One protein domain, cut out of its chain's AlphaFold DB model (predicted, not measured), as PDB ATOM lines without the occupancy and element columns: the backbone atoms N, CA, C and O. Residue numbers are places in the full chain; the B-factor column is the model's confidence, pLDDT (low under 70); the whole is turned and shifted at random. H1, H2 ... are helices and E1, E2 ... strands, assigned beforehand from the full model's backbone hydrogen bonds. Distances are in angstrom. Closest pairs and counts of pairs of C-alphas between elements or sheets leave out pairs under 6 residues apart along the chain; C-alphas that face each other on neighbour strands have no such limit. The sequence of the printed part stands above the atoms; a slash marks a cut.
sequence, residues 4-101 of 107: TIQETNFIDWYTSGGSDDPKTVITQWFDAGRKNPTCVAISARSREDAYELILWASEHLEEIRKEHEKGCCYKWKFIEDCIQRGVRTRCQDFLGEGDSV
ATOM      1  N   THR A   4     265.690 172.156 166.463       87.62
ATOM      2  CA  THR A   4     266.699 173.129 166.876       87.62
ATOM      3  C   THR A   4     266.660 173.279 168.383       87.62
ATOM      4  O   THR A   4     265.583 173.408 168.955       87.62
ATOM      5  N   ILE A   5     267.829 173.276 169.020       83.81
ATOM      6  CA  ILE A   5     267.936 173.635 170.432       83.81
ATOM      7  C   ILE A   5     268.141 175.132 170.507       83.81
ATOM      8  O   ILE A   5     269.094 175.678 169.943       83.81
ATOM      9  N   GLN A   6     267.207 175.774 171.185       80.94
ATOM     10  CA  GLN A   6     267.250 177.189 171.469       80.94
ATOM     11  C   GLN A   6     267.682 177.372 172.920       80.94
ATOM     12  O   GLN A   6     267.088 176.781 173.824       80.94
ATOM     13  N   GLU A   7     268.713 178.185 173.128       78.19
ATOM     14  CA  GLU A   7     269.155 178.637 174.445       78.19
ATOM     15  C   GLU A   7     268.837 180.129 174.619       78.19
ATOM     16  O   GLU A   7     269.031 180.920 173.694       78.19
ATOM     17  N   THR A   8     268.361 180.521 175.802       68.19
ATOM     18  CA  THR A   8     268.151 181.926 176.184       68.19
ATOM     19  C   THR A   8     269.199 182.375 177.199       68.19
ATOM     20  O   THR A   8     269.334 181.785 178.266       68.19
ATOM     21  N   ASN A   9     269.869 183.498 176.947       60.31
ATOM     22  CA  ASN A   9     270.646 184.200 177.978       60.31
ATOM     23  C   ASN A   9     270.054 185.592 178.210       60.31
ATOM     24  O   ASN A   9     270.609 186.557 177.706       60.31
ATOM     25  N   PHE A  10     268.929 185.686 178.938       52.22
ATOM     26  CA  PHE A  10     268.224 186.903 179.416       52.22
ATOM     27  C   PHE A  10     267.914 188.041 178.409       52.22
ATOM     28  O   PHE A  10     267.151 188.942 178.746       52.22
ATOM     29  N   ILE A  11     268.484 188.027 177.206       54.03
ATOM     30  CA  ILE A  11     268.538 189.140 176.254       54.03
ATOM     31  C   ILE A  11     268.206 188.635 174.848       54.03
ATOM     32  O   ILE A  11     267.422 189.286 174.173       54.03
ATOM     33  N   ASP A  12     268.704 187.457 174.447       51.38
ATOM     34  CA  ASP A  12     268.464 186.893 173.115       51.38
ATOM     35  C   ASP A  12     268.333 185.365 173.129       51.38
ATOM     36  O   ASP A  12     268.916 184.669 173.970       51.38
ATOM     37  N   TRP A  13     267.597 184.868 172.134       56.78
ATOM     38  CA  TRP A  13     267.568 183.468 171.733       56.78
ATOM     39  C   TRP A  13     268.663 183.199 170.712       56.78
ATOM     40  O   TRP A  13     268.729 183.869 169.679       56.78
ATOM     41  N   TYR A  14     269.480 182.182 170.952       63.19
ATOM     42  CA  TYR A  14     270.421 181.699 169.948       63.19
ATOM     43  C   TYR A  14     270.315 180.187 169.784       63.19
ATOM     44  O   TYR A  14     270.021 179.438 170.716       63.19
ATOM     45  N   THR A  15     270.563 179.737 168.556       73.12
ATOM     46  CA  THR A  15     270.670 178.316 168.240       73.12
ATOM     47  C   THR A  15     271.949 177.770 168.862       73.12
ATOM     48  O   THR A  15     273.043 178.157 168.449       73.12
ATOM     49  N   SER A  16     271.830 176.860 169.828       68.69
ATOM     50  CA  SER A  16     272.987 176.176 170.423       68.69
ATOM     51  C   SER A  16     273.275 174.812 169.787       68.69
ATOM     52  O   SER A  16     274.321 174.214 170.036       68.69
ATOM     53  N   GLY A  17     272.384 174.337 168.906       77.81
ATOM     54  CA  GLY A  17     272.554 173.105 168.143       77.81
ATOM     55  C   GLY A  17     271.241 172.583 167.555       77.81
ATOM     56  O   GLY A  17     270.258 173.314 167.433       77.81
ATOM     57  N   GLY A  18     271.224 171.301 167.194       82.25
ATOM     58  CA  GLY A  18     270.023 170.591 166.764       82.25
ATOM     59  C   GLY A  18     270.331 169.322 165.971       82.25
ATOM     60  O   GLY A  18     271.492 168.983 165.724       82.25
ATOM     61  N   SER A  19     269.284 168.600 165.585       89.56
ATOM     62  CA  SER A  19     269.392 167.321 164.880       89.56
ATOM     63  C   SER A  19     268.154 167.054 164.019       89.56
ATOM     64  O   SER A  19     267.115 167.693 164.183       89.56
ATOM     65  N   ASP A  20     268.265 166.115 163.082       91.44
ATOM     66  CA  ASP A  20     267.105 165.474 162.444       91.44
ATOM     67  C   ASP A  20     266.643 164.223 163.226       91.44
ATOM     68  O   ASP A  20     265.575 163.691 162.943       91.44
ATOM     69  N   ASP A  21     267.426 163.771 164.216       93.44
ATOM     70  CA  ASP A  21     267.165 162.593 165.053       93.44
ATOM     71  C   ASP A  21     266.541 162.982 166.416       93.44
ATOM     72  O   ASP A  21     267.193 163.697 167.194       93.44
ATOM     73  N   PRO A  22     265.319 162.505 166.743       94.50
ATOM     74  CA  PRO A  22     264.626 162.811 167.998       94.50
ATOM     75  C   PRO A  22     265.414 162.430 169.256       94.50
ATOM     76  O   PRO A  22     265.483 163.214 170.205       94.50
ATOM     77  N   LYS A  23     266.059 161.256 169.264       94.88
ATOM     78  CA  LYS A  23     266.838 160.782 170.416       94.88
ATOM     79  C   LYS A  23     267.963 161.749 170.758       94.88
ATOM     80  O   LYS A  23     268.128 162.143 171.915       94.88
ATOM     81  N   THR A  24     268.730 162.130 169.741       93.94
ATOM     82  CA  THR A  24     269.864 163.042 169.872       93.94
ATOM     83  C   THR A  24     269.410 164.392 170.413       93.94
ATOM     84  O   THR A  24     269.984 164.864 171.393       93.94
ATOM     85  N   VAL A  25     268.370 164.999 169.830       93.56
ATOM     86  CA  VAL A  25     267.938 166.346 170.241       93.56
ATOM     87  C   VAL A  25     267.308 166.362 171.639       93.56
ATOM     88  O   VAL A  25     267.574 167.278 172.410       93.56
ATOM     89  N   ILE A  26     266.554 165.324 172.020       94.38
ATOM     90  CA  ILE A  26     266.000 165.197 173.380       94.38
ATOM     91  C   ILE A  26     267.124 165.013 174.407       94.38
ATOM     92  O   ILE A  26     267.112 165.658 175.455       94.38
ATOM     93  N   THR A  27     268.125 164.180 174.104       92.38
ATOM     94  CA  THR A  27     269.287 163.985 174.991       92.38
ATOM     95  C   THR A  27     270.045 165.298 175.185       92.38
ATOM     96  O   THR A  27     270.331 165.695 176.313       92.38
ATOM     97  N   GLN A  28     270.306 166.019 174.094       90.88
ATOM     98  CA  GLN A  28     270.943 167.331 174.145       90.88
ATOM     99  C   GLN A  28     270.108 168.355 174.935       90.88
ATOM    100  O   GLN A  28     270.681 169.144 175.684       90.88
ATOM    101  N   TRP A  29     268.775 168.325 174.831       92.12
ATOM    102  CA  TRP A  29     267.894 169.178 175.634       92.12
ATOM    103  C   TRP A  29     268.018 168.880 177.132       92.12
ATOM    104  O   TRP A  29     268.170 169.811 177.921       92.12
ATOM    105  N   PHE A  30     268.046 167.606 177.542       91.38
ATOM    106  CA  PHE A  30     268.303 167.253 178.943       91.38
ATOM    107  C   PHE A  30     269.696 167.705 179.399       91.38
ATOM    108  O   PHE A  30     269.839 168.237 180.499       91.38
ATOM    109  N   ASP A  31     270.726 167.513 178.575       89.56
ATOM    110  CA  ASP A  31     272.100 167.921 178.884       89.56
ATOM    111  C   ASP A  31     272.227 169.436 179.075       89.56
ATOM    112  O   ASP A  31     272.882 169.894 180.018       89.56
ATOM    113  N   ALA A  32     271.591 170.210 178.198       86.62
ATOM    114  CA  ALA A  32     271.553 171.663 178.272       86.62
ATOM    115  C   ALA A  32     270.700 172.137 179.459       86.62
ATOM    116  O   ALA A  32     271.153 172.980 180.232       86.62
ATOM    117  N   GLY A  33     269.528 171.535 179.686       85.19
ATOM    118  CA  GLY A  33     268.651 171.847 180.817       85.19
ATOM    119  C   GLY A  33     269.294 171.575 182.181       85.19
ATOM    120  O   GLY A  33     269.035 172.294 183.140       85.19
ATOM    121  N   ARG A  34     270.210 170.607 182.292       86.31
ATOM    122  CA  ARG A  34     270.985 170.406 183.535       86.31
ATOM    123  C   ARG A  34     271.986 171.527 183.813       86.31
ATOM    124  O   ARG A  34     272.305 171.775 184.971       86.31
ATOM    125  N   LYS A  35     272.498 172.187 182.772       82.81
ATOM    126  CA  LYS A  35     273.424 173.323 182.903       82.81
ATOM    127  C   LYS A  35     272.665 174.632 183.118       82.81
ATOM    128  O   LYS A  35     273.061 175.418 183.970       82.81
ATOM    129  N   ASN A  36     271.577 174.824 182.371       76.50
ATOM    130  CA  ASN A  36     270.791 176.056 182.293       76.50
ATOM    131  C   ASN A  36     269.276 175.742 182.352       76.50
ATOM    132  O   ASN A  36     268.595 175.787 181.327       76.50
ATOM    133  N   PRO A  37     268.719 175.408 183.531       66.50
ATOM    134  CA  PRO A  37     267.385 174.802 183.664       66.50
ATOM    135  C   PRO A  37     266.191 175.661 183.236       66.50
ATOM    136  O   PRO A  37     265.109 175.107 183.072       66.50
ATOM    137  N   THR A  38     266.365 176.970 183.050       64.56
ATOM    138  CA  THR A  38     265.265 177.906 182.750       64.56
ATOM    139  C   THR A  38     265.288 178.467 181.330       64.56
ATOM    140  O   THR A  38     264.569 179.411 181.015       64.56
ATOM    141  N   CYS A  39     266.165 177.948 180.469       72.25
ATOM    142  CA  CYS A  39     266.556 178.661 179.256       72.25
ATOM    143  C   CYS A  39     266.706 177.775 178.017       72.25
ATOM    144  O   CYS A  39     267.367 178.202 177.080       72.25
ATOM    145  N   VAL A  40     266.161 176.553 177.995       85.31
ATOM    146  CA  VAL A  40     266.375 175.615 176.878       85.31
ATOM    147  C   VAL A  40     265.054 175.095 176.331       85.31
ATOM    148  O   VAL A  40     264.240 174.558 177.079       85.31
ATOM    149  N   ALA A  41     264.870 175.188 175.019       89.94
ATOM    150  CA  ALA A  41     263.734 174.605 174.316       89.94
ATOM    151  C   ALA A  41     264.186 173.838 173.069       89.94
ATOM    152  O   ALA A  41     265.215 174.150 172.468       89.94
ATOM    153  N   ILE A  42     263.400 172.839 172.674       92.19
ATOM    154  CA  ILE A  42     263.457 172.253 171.339       92.19
ATOM    155  C   ILE A  42     262.387 172.943 170.502       92.19
ATOM    156  O   ILE A  42     261.204 172.835 170.816       92.19
ATOM    157  N   SER A  43     262.790 173.587 169.415       92.06
ATOM    158  CA  SER A  43     261.878 174.072 168.384       92.06
ATOM    159  C   SER A  43     261.842 173.126 167.196       92.06
ATOM    160  O   SER A  43     262.850 172.499 166.858       92.06
ATOM    161  N   ALA A  44     260.690 173.047 166.534       90.94
ATOM    162  CA  ALA A  44     260.516 172.297 165.292       90.94
ATOM    163  C   ALA A  44     260.201 173.236 164.119       90.94
ATOM    164  O   ALA A  44     259.752 174.369 164.303       90.94
ATOM    165  N   ARG A  45     260.427 172.773 162.884       90.69
ATOM    166  CA  ARG A  45     260.108 173.571 161.683       90.69
ATOM    167  C   ARG A  45     258.637 173.520 161.289       90.69
ATOM    168  O   ARG A  45     258.140 174.405 160.604       90.69
ATOM    169  N   SER A  46     257.946 172.465 161.689       92.62
ATOM    170  CA  SER A  46     256.551 172.227 161.350       92.62
ATOM    171  C   SER A  46     255.871 171.452 162.467       92.62
ATOM    172  O   SER A  46     256.528 170.825 163.301       92.62
ATOM    173  N   ARG A  47     254.539 171.454 162.451       94.62
ATOM    174  CA  ARG A  47     253.749 170.624 163.361       94.62
ATOM    175  C   ARG A  47     254.008 169.140 163.118       94.62
ATOM    176  O   ARG A  47     254.005 168.356 164.058       94.62
ATOM    177  N   GLU A  48     254.211 168.749 161.865       94.88
ATOM    178  CA  GLU A  48     254.505 167.374 161.478       94.88
ATOM    179  C   GLU A  48     255.852 166.918 162.057       94.88
ATOM    180  O   GLU A  48     255.913 165.838 162.640       94.88
ATOM    181  N   ASP A  49     256.885 167.768 162.002       94.50
ATOM    182  CA  ASP A  49     258.162 167.519 162.683       94.50
ATOM    183  C   ASP A  49     257.959 167.453 164.214       94.50
ATOM    184  O   ASP A  49     258.406 166.506 164.859       94.50
ATOM    185  N   ALA A  50     257.232 168.404 164.816       95.19
ATOM    186  CA  ALA A  50     256.935 168.381 166.257       95.19
ATOM    187  C   ALA A  50     256.229 167.079 166.684       95.19
ATOM    188  O   ALA A  50     256.568 166.479 167.706       95.19
ATOM    189  N   TYR A  51     255.277 166.613 165.876       96.31
ATOM    190  CA  TYR A  51     254.562 165.366 166.110       96.31
ATOM    191  C   TYR A  51     255.457 164.134 165.943       96.31
ATOM    192  O   TYR A  51     255.335 163.210 166.740       96.31
ATOM    193  N   GLU A  52     256.368 164.112 164.967       96.81
ATOM    194  CA  GLU A  52     257.358 163.035 164.809       96.81
ATOM    195  C   GLU A  52     258.227 162.891 166.069       96.81
ATOM    196  O   GLU A  52     258.397 161.781 166.579       96.81
ATOM    197  N   LEU A  53     258.697 164.011 166.628       97.00
ATOM    198  CA  LEU A  53     259.467 164.024 167.872       97.00
ATOM    199  C   LEU A  53     258.655 163.499 169.063       97.00
ATOM    200  O   LEU A  53     259.154 162.688 169.846       97.00
ATOM    201  N   ILE A  54     257.400 163.935 169.197       97.62
ATOM    202  CA  ILE A  54     256.521 163.517 170.298       97.62
ATOM    203  C   ILE A  54     256.090 162.057 170.175       97.62
ATOM    204  O   ILE A  54     256.018 161.353 171.185       97.62
ATOM    205  N   LEU A  55     255.846 161.579 168.957       97.81
ATOM    206  CA  LEU A  55     255.533 160.179 168.708       97.81
ATOM    207  C   LEU A  55     256.718 159.295 169.103       97.81
ATOM    208  O   LEU A  55     256.537 158.373 169.899       97.81
ATOM    209  N   TRP A  56     257.930 159.644 168.659       98.06
ATOM    210  CA  TRP A  56     259.145 158.937 169.064       98.06
ATOM    211  C   TRP A  56     259.305 158.927 170.589       98.06
ATOM    212  O   TRP A  56     259.546 157.876 171.183       98.06
ATOM    213  N   ALA A  57     259.099 160.077 171.241       97.38
ATOM    214  CA  ALA A  57     259.185 160.192 172.692       97.38
ATOM    215  C   ALA A  57     258.179 159.286 173.421       97.38
ATOM    216  O   ALA A  57     258.509 158.688 174.445       97.38
ATOM    217  N   SER A  58     256.967 159.147 172.881       97.94
ATOM    218  CA  SER A  58     255.933 158.277 173.450       97.94
ATOM    219  C   SER A  58     256.266 156.785 173.353       97.94
ATOM    220  O   SER A  58     255.888 156.016 174.235       97.94
ATOM    221  N   GLU A  59     257.012 156.383 172.325       98.06
ATOM    222  CA  GLU A  59     257.460 155.001 172.120       98.06
ATOM    223  C   GLU A  59     258.697 154.655 172.970       98.06
ATOM    224  O   GLU A  59     258.960 153.482 173.231       98.06
ATOM    225  N   HIS A  60     259.426 155.669 173.454       98.00
ATOM    226  CA  HIS A  60     260.702 155.529 174.169       98.00
ATOM    227  C   HIS A  60     260.675 156.147 175.581       98.00
ATOM    228  O   HIS A  60     261.694 156.629 176.080       98.00
ATOM    229  N   LEU A  61     259.521 156.117 176.263       96.38
ATOM    230  CA  LEU A  61     259.337 156.729 177.590       96.38
ATOM    231  C   LEU A  61     260.372 156.274 178.629       96.38
ATOM    232  O   LEU A  61     260.865 157.099 179.392       96.38
ATOM    233  N   GLU A  62     260.741 154.992 178.647       96.50
ATOM    234  CA  GLU A  62     261.745 154.468 179.586       96.50
ATOM    235  C   GLU A  62     263.145 155.052 179.345       96.50
ATOM    236  O   GLU A  62     263.908 155.257 180.290       96.50
ATOM    237  N   GLU A  63     263.503 155.358 178.094       96.56
ATOM    238  CA  GLU A  63     264.769 156.034 177.783       96.56
ATOM    239  C   GLU A  63     264.739 157.489 178.252       96.56
ATOM    240  O   GLU A  63     265.669 157.948 178.913       96.56
ATOM    241  N   ILE A  64     263.635 158.193 177.994       95.94
ATOM    242  CA  ILE A  64     263.443 159.580 178.440       95.94
ATOM    243  C   ILE A  64     263.436 159.660 179.967       95.94
ATOM    244  O   ILE A  64     264.019 160.580 180.539       95.94
ATOM    245  N   ARG A  65     262.829 158.683 180.644       96.44
ATOM    246  CA  ARG A  65     262.811 158.605 182.104       96.44
ATOM    247  C   ARG A  65     264.215 158.476 182.687       96.44
ATOM    248  O   ARG A  65     264.538 159.168 183.647       96.44
ATOM    249  N   LYS A  66     265.072 157.652 182.078       96.75
ATOM    250  CA  LYS A  66     266.478 157.530 182.492       96.75
ATOM    251  C   LYS A  66     267.242 158.841 182.336       96.75
ATOM    252  O   LYS A  66     268.078 159.142 183.180       96.75
ATOM    253  N   GLU A  67     266.985 159.618 181.284       94.94
ATOM    254  CA  GLU A  67     267.584 160.953 181.134       94.94
ATOM    255  C   GLU A  67     267.026 161.952 182.156       94.94
ATOM    256  O   GLU A  67     267.783 162.715 182.759       94.94
ATOM    257  N   HIS A  68     265.716 161.906 182.407       93.94
ATOM    258  CA  HIS A  68     265.032 162.734 183.401       93.94
ATOM    259  C   HIS A  68     265.620 162.552 184.809       93.94
ATOM    260  O   HIS A  68     265.942 163.538 185.479       93.94
ATOM    261  N   GLU A  69     265.846 161.301 185.216       95.00
ATOM    262  CA  GLU A  69     266.394 160.925 186.526       95.00
ATOM    263  C   GLU A  69     267.836 161.425 186.753       95.00
ATOM    264  O   GLU A  69     268.279 161.514 187.899       95.00
ATOM    265  N   LYS A  70     268.558 161.839 185.699       93.38
ATOM    266  CA  LYS A  70     269.892 162.462 185.817       93.38
ATOM    267  C   LYS A  70     269.854 163.920 186.286       93.38
ATOM    268  O   LYS A  70     270.917 164.485 186.536       93.38
ATOM    269  N   GLY A  71     268.675 164.544 186.384       87.19
ATOM    270  CA  GLY A  71     268.524 165.879 186.977       87.19
ATOM    271  C   GLY A  71     267.685 166.873 186.174       87.19
ATOM    272  O   GLY A  71     268.114 168.004 185.978       87.19
ATOM    273  N   CYS A  72     266.499 166.484 185.704       87.69
ATOM    274  CA  CYS A  72     265.550 167.418 185.090       87.69
ATOM    275  C   CYS A  72     264.752 168.210 186.147       87.69
ATOM    276  O   CYS A  72     264.319 167.652 187.155       87.69
ATOM    277  N   CYS A  73     264.523 169.507 185.903       84.88
ATOM    278  CA  CYS A  73     263.784 170.398 186.809       84.88
ATOM    279  C   CYS A  73     262.265 170.144 186.824       84.88
ATOM    280  O   CYS A  73     261.595 170.422 187.821       84.88
ATOM    281  N   TYR A  74     261.709 169.590 185.747       87.25
ATOM    282  CA  TYR A  74     260.291 169.260 185.673       87.25
ATOM    283  C   TYR A  74     259.965 167.970 186.415       87.25
ATOM    284  O   TYR A  74     260.769 167.045 186.491       87.25
ATOM    285  N   LYS A  75     258.731 167.847 186.906       92.00
ATOM    286  CA  LYS A  75     258.231 166.568 187.427       92.00
ATOM    287  C   LYS A  75     258.065 165.574 186.277       92.00
ATOM    288  O   LYS A  75     257.477 165.927 185.260       92.00
ATOM    289  N   TRP A  76     258.465 164.317 186.479       94.56
ATOM    290  CA  TRP A  76     258.284 163.256 185.476       94.56
ATOM    291  C   TRP A  76     256.842 163.180 184.959       94.56
ATOM    292  O   TRP A  76     256.611 163.151 183.755       94.56
ATOM    293  N   LYS A  77     255.861 163.239 185.870       95.50
ATOM    294  CA  LYS A  77     254.446 163.154 185.500       95.50
ATOM    295  C   LYS A  77     254.015 164.257 184.527       95.50
ATOM    296  O   LYS A  77     253.232 163.997 183.626       95.50
ATOM    297  N   PHE A  78     254.570 165.460 184.670       93.38
ATOM    298  CA  PHE A  78     254.312 166.557 183.740       93.38
ATOM    299  C   PHE A  78     254.868 166.257 182.340       93.38
ATOM    300  O   PHE A  78     254.154 166.435 181.357       93.38
ATOM    301  N   ILE A  79     256.106 165.753 182.250       94.50
ATOM    302  CA  ILE A  79     256.720 165.343 180.976       94.50
ATOM    303  C   ILE A  79     255.859 164.270 180.294       94.50
ATOM    304  O   ILE A  79     255.479 164.420 179.134       94.50
ATOM    305  N   GLU A  80     255.500 163.220 181.034       96.69
ATOM    306  CA  GLU A  80     254.670 162.119 180.537       96.69
ATOM    307  C   GLU A  80     253.297 162.606 180.041       96.69
ATOM    308  O   GLU A  80     252.891 162.275 178.925       96.69
ATOM    309  N   ASP A  81     252.599 163.428 180.833       96.19
ATOM    310  CA  ASP A  81     251.274 163.950 180.483       96.19
ATOM    311  C   ASP A  81     251.315 164.814 179.215       96.19
ATOM    312  O   ASP A  81     250.421 164.724 178.367       96.19
ATOM    313  N   CYS A  82     252.360 165.628 179.049       95.50
ATOM    314  CA  CYS A  82     252.548 166.436 177.849       95.50
ATOM    315  C   CYS A  82     252.830 165.586 176.608       95.50
ATOM    316  O   CYS A  82     252.218 165.845 175.571       95.50
ATOM    317  N   ILE A  83     253.677 164.554 176.708       97.00
ATOM    318  CA  ILE A  83     253.936 163.621 175.597       97.00
ATOM    319  C   ILE A  83     252.628 162.938 175.178       97.00
ATOM    320  O   ILE A  83     252.244 162.979 174.009       97.00
ATOM    321  N   GLN A  84     251.882 162.377 176.135       97.38
ATOM    322  CA  GLN A  84     250.604 161.710 175.861       97.38
ATOM    323  C   GLN A  84     249.568 162.667 175.257       97.38
ATOM    324  O   GLN A  84     248.821 162.296 174.345       97.38
ATOM    325  N   ARG A  85     249.516 163.911 175.746       96.56
ATOM    326  CA  ARG A  85     248.666 164.958 175.173       96.56
ATOM    327  C   ARG A  85     249.058 165.249 173.728       96.56
ATOM    328  O   ARG A  85     248.164 165.242 172.889       96.56
ATOM    329  N   GLY A  86     250.342 165.458 173.444       96.25
ATOM    330  CA  GLY A  86     250.831 165.773 172.102       96.25
ATOM    331  C   GLY A  86     250.571 164.651 171.094       96.25
ATOM    332  O   GLY A  86     250.179 164.936 169.963       96.25
ATOM    333  N   VAL A  87     250.661 163.381 171.514       97.19
ATOM    334  CA  VAL A  87     250.227 162.240 170.687       97.19
ATOM    335  C   VAL A  87     248.725 162.316 170.398       97.19
ATOM    336  O   VAL A  87     248.310 162.272 169.240       97.19
ATOM    337  N   ARG A  88     247.897 162.479 171.438       97.56
ATOM    338  CA  ARG A  88     246.429 162.512 171.319       97.56
ATOM    339  C   ARG A  88     245.934 163.654 170.433       97.56
ATOM    340  O   ARG A  88     244.988 163.467 169.672       97.56
ATOM    341  N   THR A  89     246.530 164.834 170.557       96.12
ATOM    342  CA  THR A  89     246.122 166.033 169.812       96.12
ATOM    343  C   THR A  89     246.865 166.188 168.494       96.12
ATOM    344  O   THR A  89     246.555 167.110 167.748       96.12
ATOM    345  N   ARG A  90     247.844 165.323 168.192       95.44
ATOM    346  CA  ARG A  90     248.787 165.502 167.078       95.44
ATOM    347  C   ARG A  90     249.453 166.883 167.084       95.44
ATOM    348  O   ARG A  90     249.552 167.529 166.043       95.44
ATOM    349  N   CYS A  91     249.855 167.340 168.272       93.06
ATOM    350  CA  CYS A  91     250.486 168.647 168.489       93.06
ATOM    351  C   CYS A  91     249.677 169.816 167.886       93.06
ATOM    352  O   CYS A  91     250.238 170.727 167.290       93.06
ATOM    353  N   GLN A  92     248.341 169.783 167.984       92.00
ATOM    354  CA  GLN A  92     247.467 170.863 167.487       92.00
ATOM    355  C   GLN A  92     247.722 172.230 168.136       92.00
ATOM    356  O   GLN A  92     247.311 173.246 167.584       92.00
ATOM    357  N   ASP A  93     248.360 172.244 169.300       86.06
ATOM    358  CA  ASP A  93     248.799 173.424 170.034       86.06
ATOM    359  C   ASP A  93     250.098 174.043 169.492       86.06
ATOM    360  O   ASP A  93     250.434 175.149 169.896       86.06
ATOM    361  N   PHE A  94     250.786 173.380 168.556       89.81
ATOM    362  CA  PHE A  94     251.964 173.917 167.873       89.81
ATOM    363  C   PHE A  94     251.566 175.024 166.886       89.81
ATOM    364  O   PHE A  94     250.804 174.785 165.941       89.81
ATOM    365  N   LEU A  95     252.087 176.232 167.094       86.50
ATOM    366  CA  LEU A  95     251.609 177.454 166.441       86.50
ATOM    367  C   LEU A  95     252.299 177.767 165.107       86.50
ATOM    368  O   LEU A  95     251.738 178.509 164.300       86.50
ATOM    369  N   GLY A  96     253.482 177.210 164.840       80.25
ATOM    370  CA  GLY A  96     254.189 177.443 163.580       80.25
ATOM    371  C   GLY A  96     255.694 177.218 163.655       80.25
ATOM    372  O   GLY A  96     256.227 176.805 164.679       80.25
ATOM    373  N   GLU A  97     256.383 177.466 162.543       81.62
ATOM    374  CA  GLU A  97     257.836 177.297 162.443       81.62
ATOM    375  C   GLU A  97     258.576 178.048 163.560       81.62
ATOM    376  O   GLU A  97     258.350 179.238 163.783       81.62
ATOM    377  N   GLY A  98     259.468 177.344 164.257       73.00
ATOM    378  CA  GLY A  98     260.252 177.908 165.354       73.00
ATOM    379  C   GLY A  98     259.559 177.871 166.718       73.00
ATOM    380  O   GLY A  98     260.219 178.170 167.716       73.00
ATOM    381  N   ASP A  99     258.291 177.450 166.787       83.94
ATOM    382  CA  ASP A  99     257.599 177.204 168.053       83.94
ATOM    383  C   ASP A  99     258.237 176.030 168.814       83.94
ATOM    384  O   ASP A  99     258.848 175.128 168.227       83.94
ATOM    385  N   SER A 100     258.126 176.068 170.139       88.62
ATOM    386  CA  SER A 100     258.710 175.072 171.032       88.62
ATOM    387  C   SER A 100     257.820 173.837 171.154       88.62
ATOM    388  O   SER A 100     256.594 173.919 171.224       88.62
ATOM    389  N   VAL A 101     258.433 172.661 171.252       91.06
ATOM    390  CA  VAL A 101     257.718 171.385 171.329       91.06
ATOM    391  C   VAL A 101     257.503 170.990 172.790       91.06
ATOM    392  O   VAL A 101     258.434 170.562 173.462       91.06
TER     393      VAL A 101
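This is residues 4 to 101 of the 107 residues of an uncharacterized protein of Clostridiales bacterium AM23-16LB (UniProt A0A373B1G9). A small, strongly twisted sheet of three strands has H1 along one face, and H1 lies between that sheet and H3. H2 passes across the beginning of H1 near the E3 edge of the sheet, H4 packs on H2 with its residues 83 to 87 at a steep tilt and stays apart from H1, and residues 90 to 101 fold back from H4 toward E3. The printed part has 98 residues, with three named strands and four named helices in the order E1, E2, H1, E3, H2, H3, H4; the sheet order is E2, E1, E3, all antiparallel. The class is mixed, helices and strands, and the whole is compact, with a radius of gyration of the C-alphas of 12.7 A and spans of 35 by 31 by 21 A.

In the sheet, E1, residues 4 to 9, is the inner strand between the edge strands E2, residues 12 to 19, and E3, residues 40 to 44. E1 and E2 form a hairpin, with N 5 and O 17 within hydrogen-bond range at 2.9 A. E1 and E3 have N 6 and O 41 within range at 2.9 A. H1, residues 22 to 35, is on the sheet at a height over the sheet of 8.7 A, over E1 and along the strands, at 4 degrees to E1 on the local plane. E2, H1 and E3 form a split strand-helix-strand unit, two strands running the same way with E1 between them, and its crossover is right-handed. H2, residues 47 to 59, is also on the sheet, and H1 and H2 on one face of it make two layers, sheet and helices. Residue 22 of H1 alone touches H2, about perpendicular at 84 degrees; the closest C-alphas, of Pro 22 and Leu 53, are 5.3 A apart. Residues 26 to 30 of H1 touch H3, residues 61 to 68, at a shallow tilt of 24 degrees, the same way; the closest C-alphas, of Phe 30 and Glu 67, are 6.7 A apart. Residues 83 to 87 of H4, which is residues 76 to 89, touch H2 at a steep tilt of 52 degrees, opposite ways; the closest C-alphas, of Ile 54 and Ile 83, are 5.9 A apart. H3 and H4 form a helical hairpin and only just touch, with 3 pairs of C-alphas within 8 A, the closest being His 68 and Trp 76 at 7.1 A. H1 and H4 are apart. Each O i to N i+4 pair is within hydrogen-bond range in H2, H3 and H4, and 9 of 10 are in H1.

E1 begins at C-alpha 4, (266.699, 173.129, 166.876). From first to last C-alpha, E1 measures 16.2 A, E2 21.3 A, E3 13.4 A, H1 20.3 A, H2 18.3 A, H3 10.1 A and H4 20.0 A. H1 begins at C-alpha 22, (264.626, 162.811, 167.998), and H4 ends at C-alpha 89, (246.122, 166.033, 169.812).

The two C-alphas farthest apart, of Ile 11 and Glu 59, are 36.1 A apart. The printed part has no cut and no long link. Residues 8 to 14, 16, and 37 to 38 have pLDDT under 70, and the mean of the printed part is 88.1.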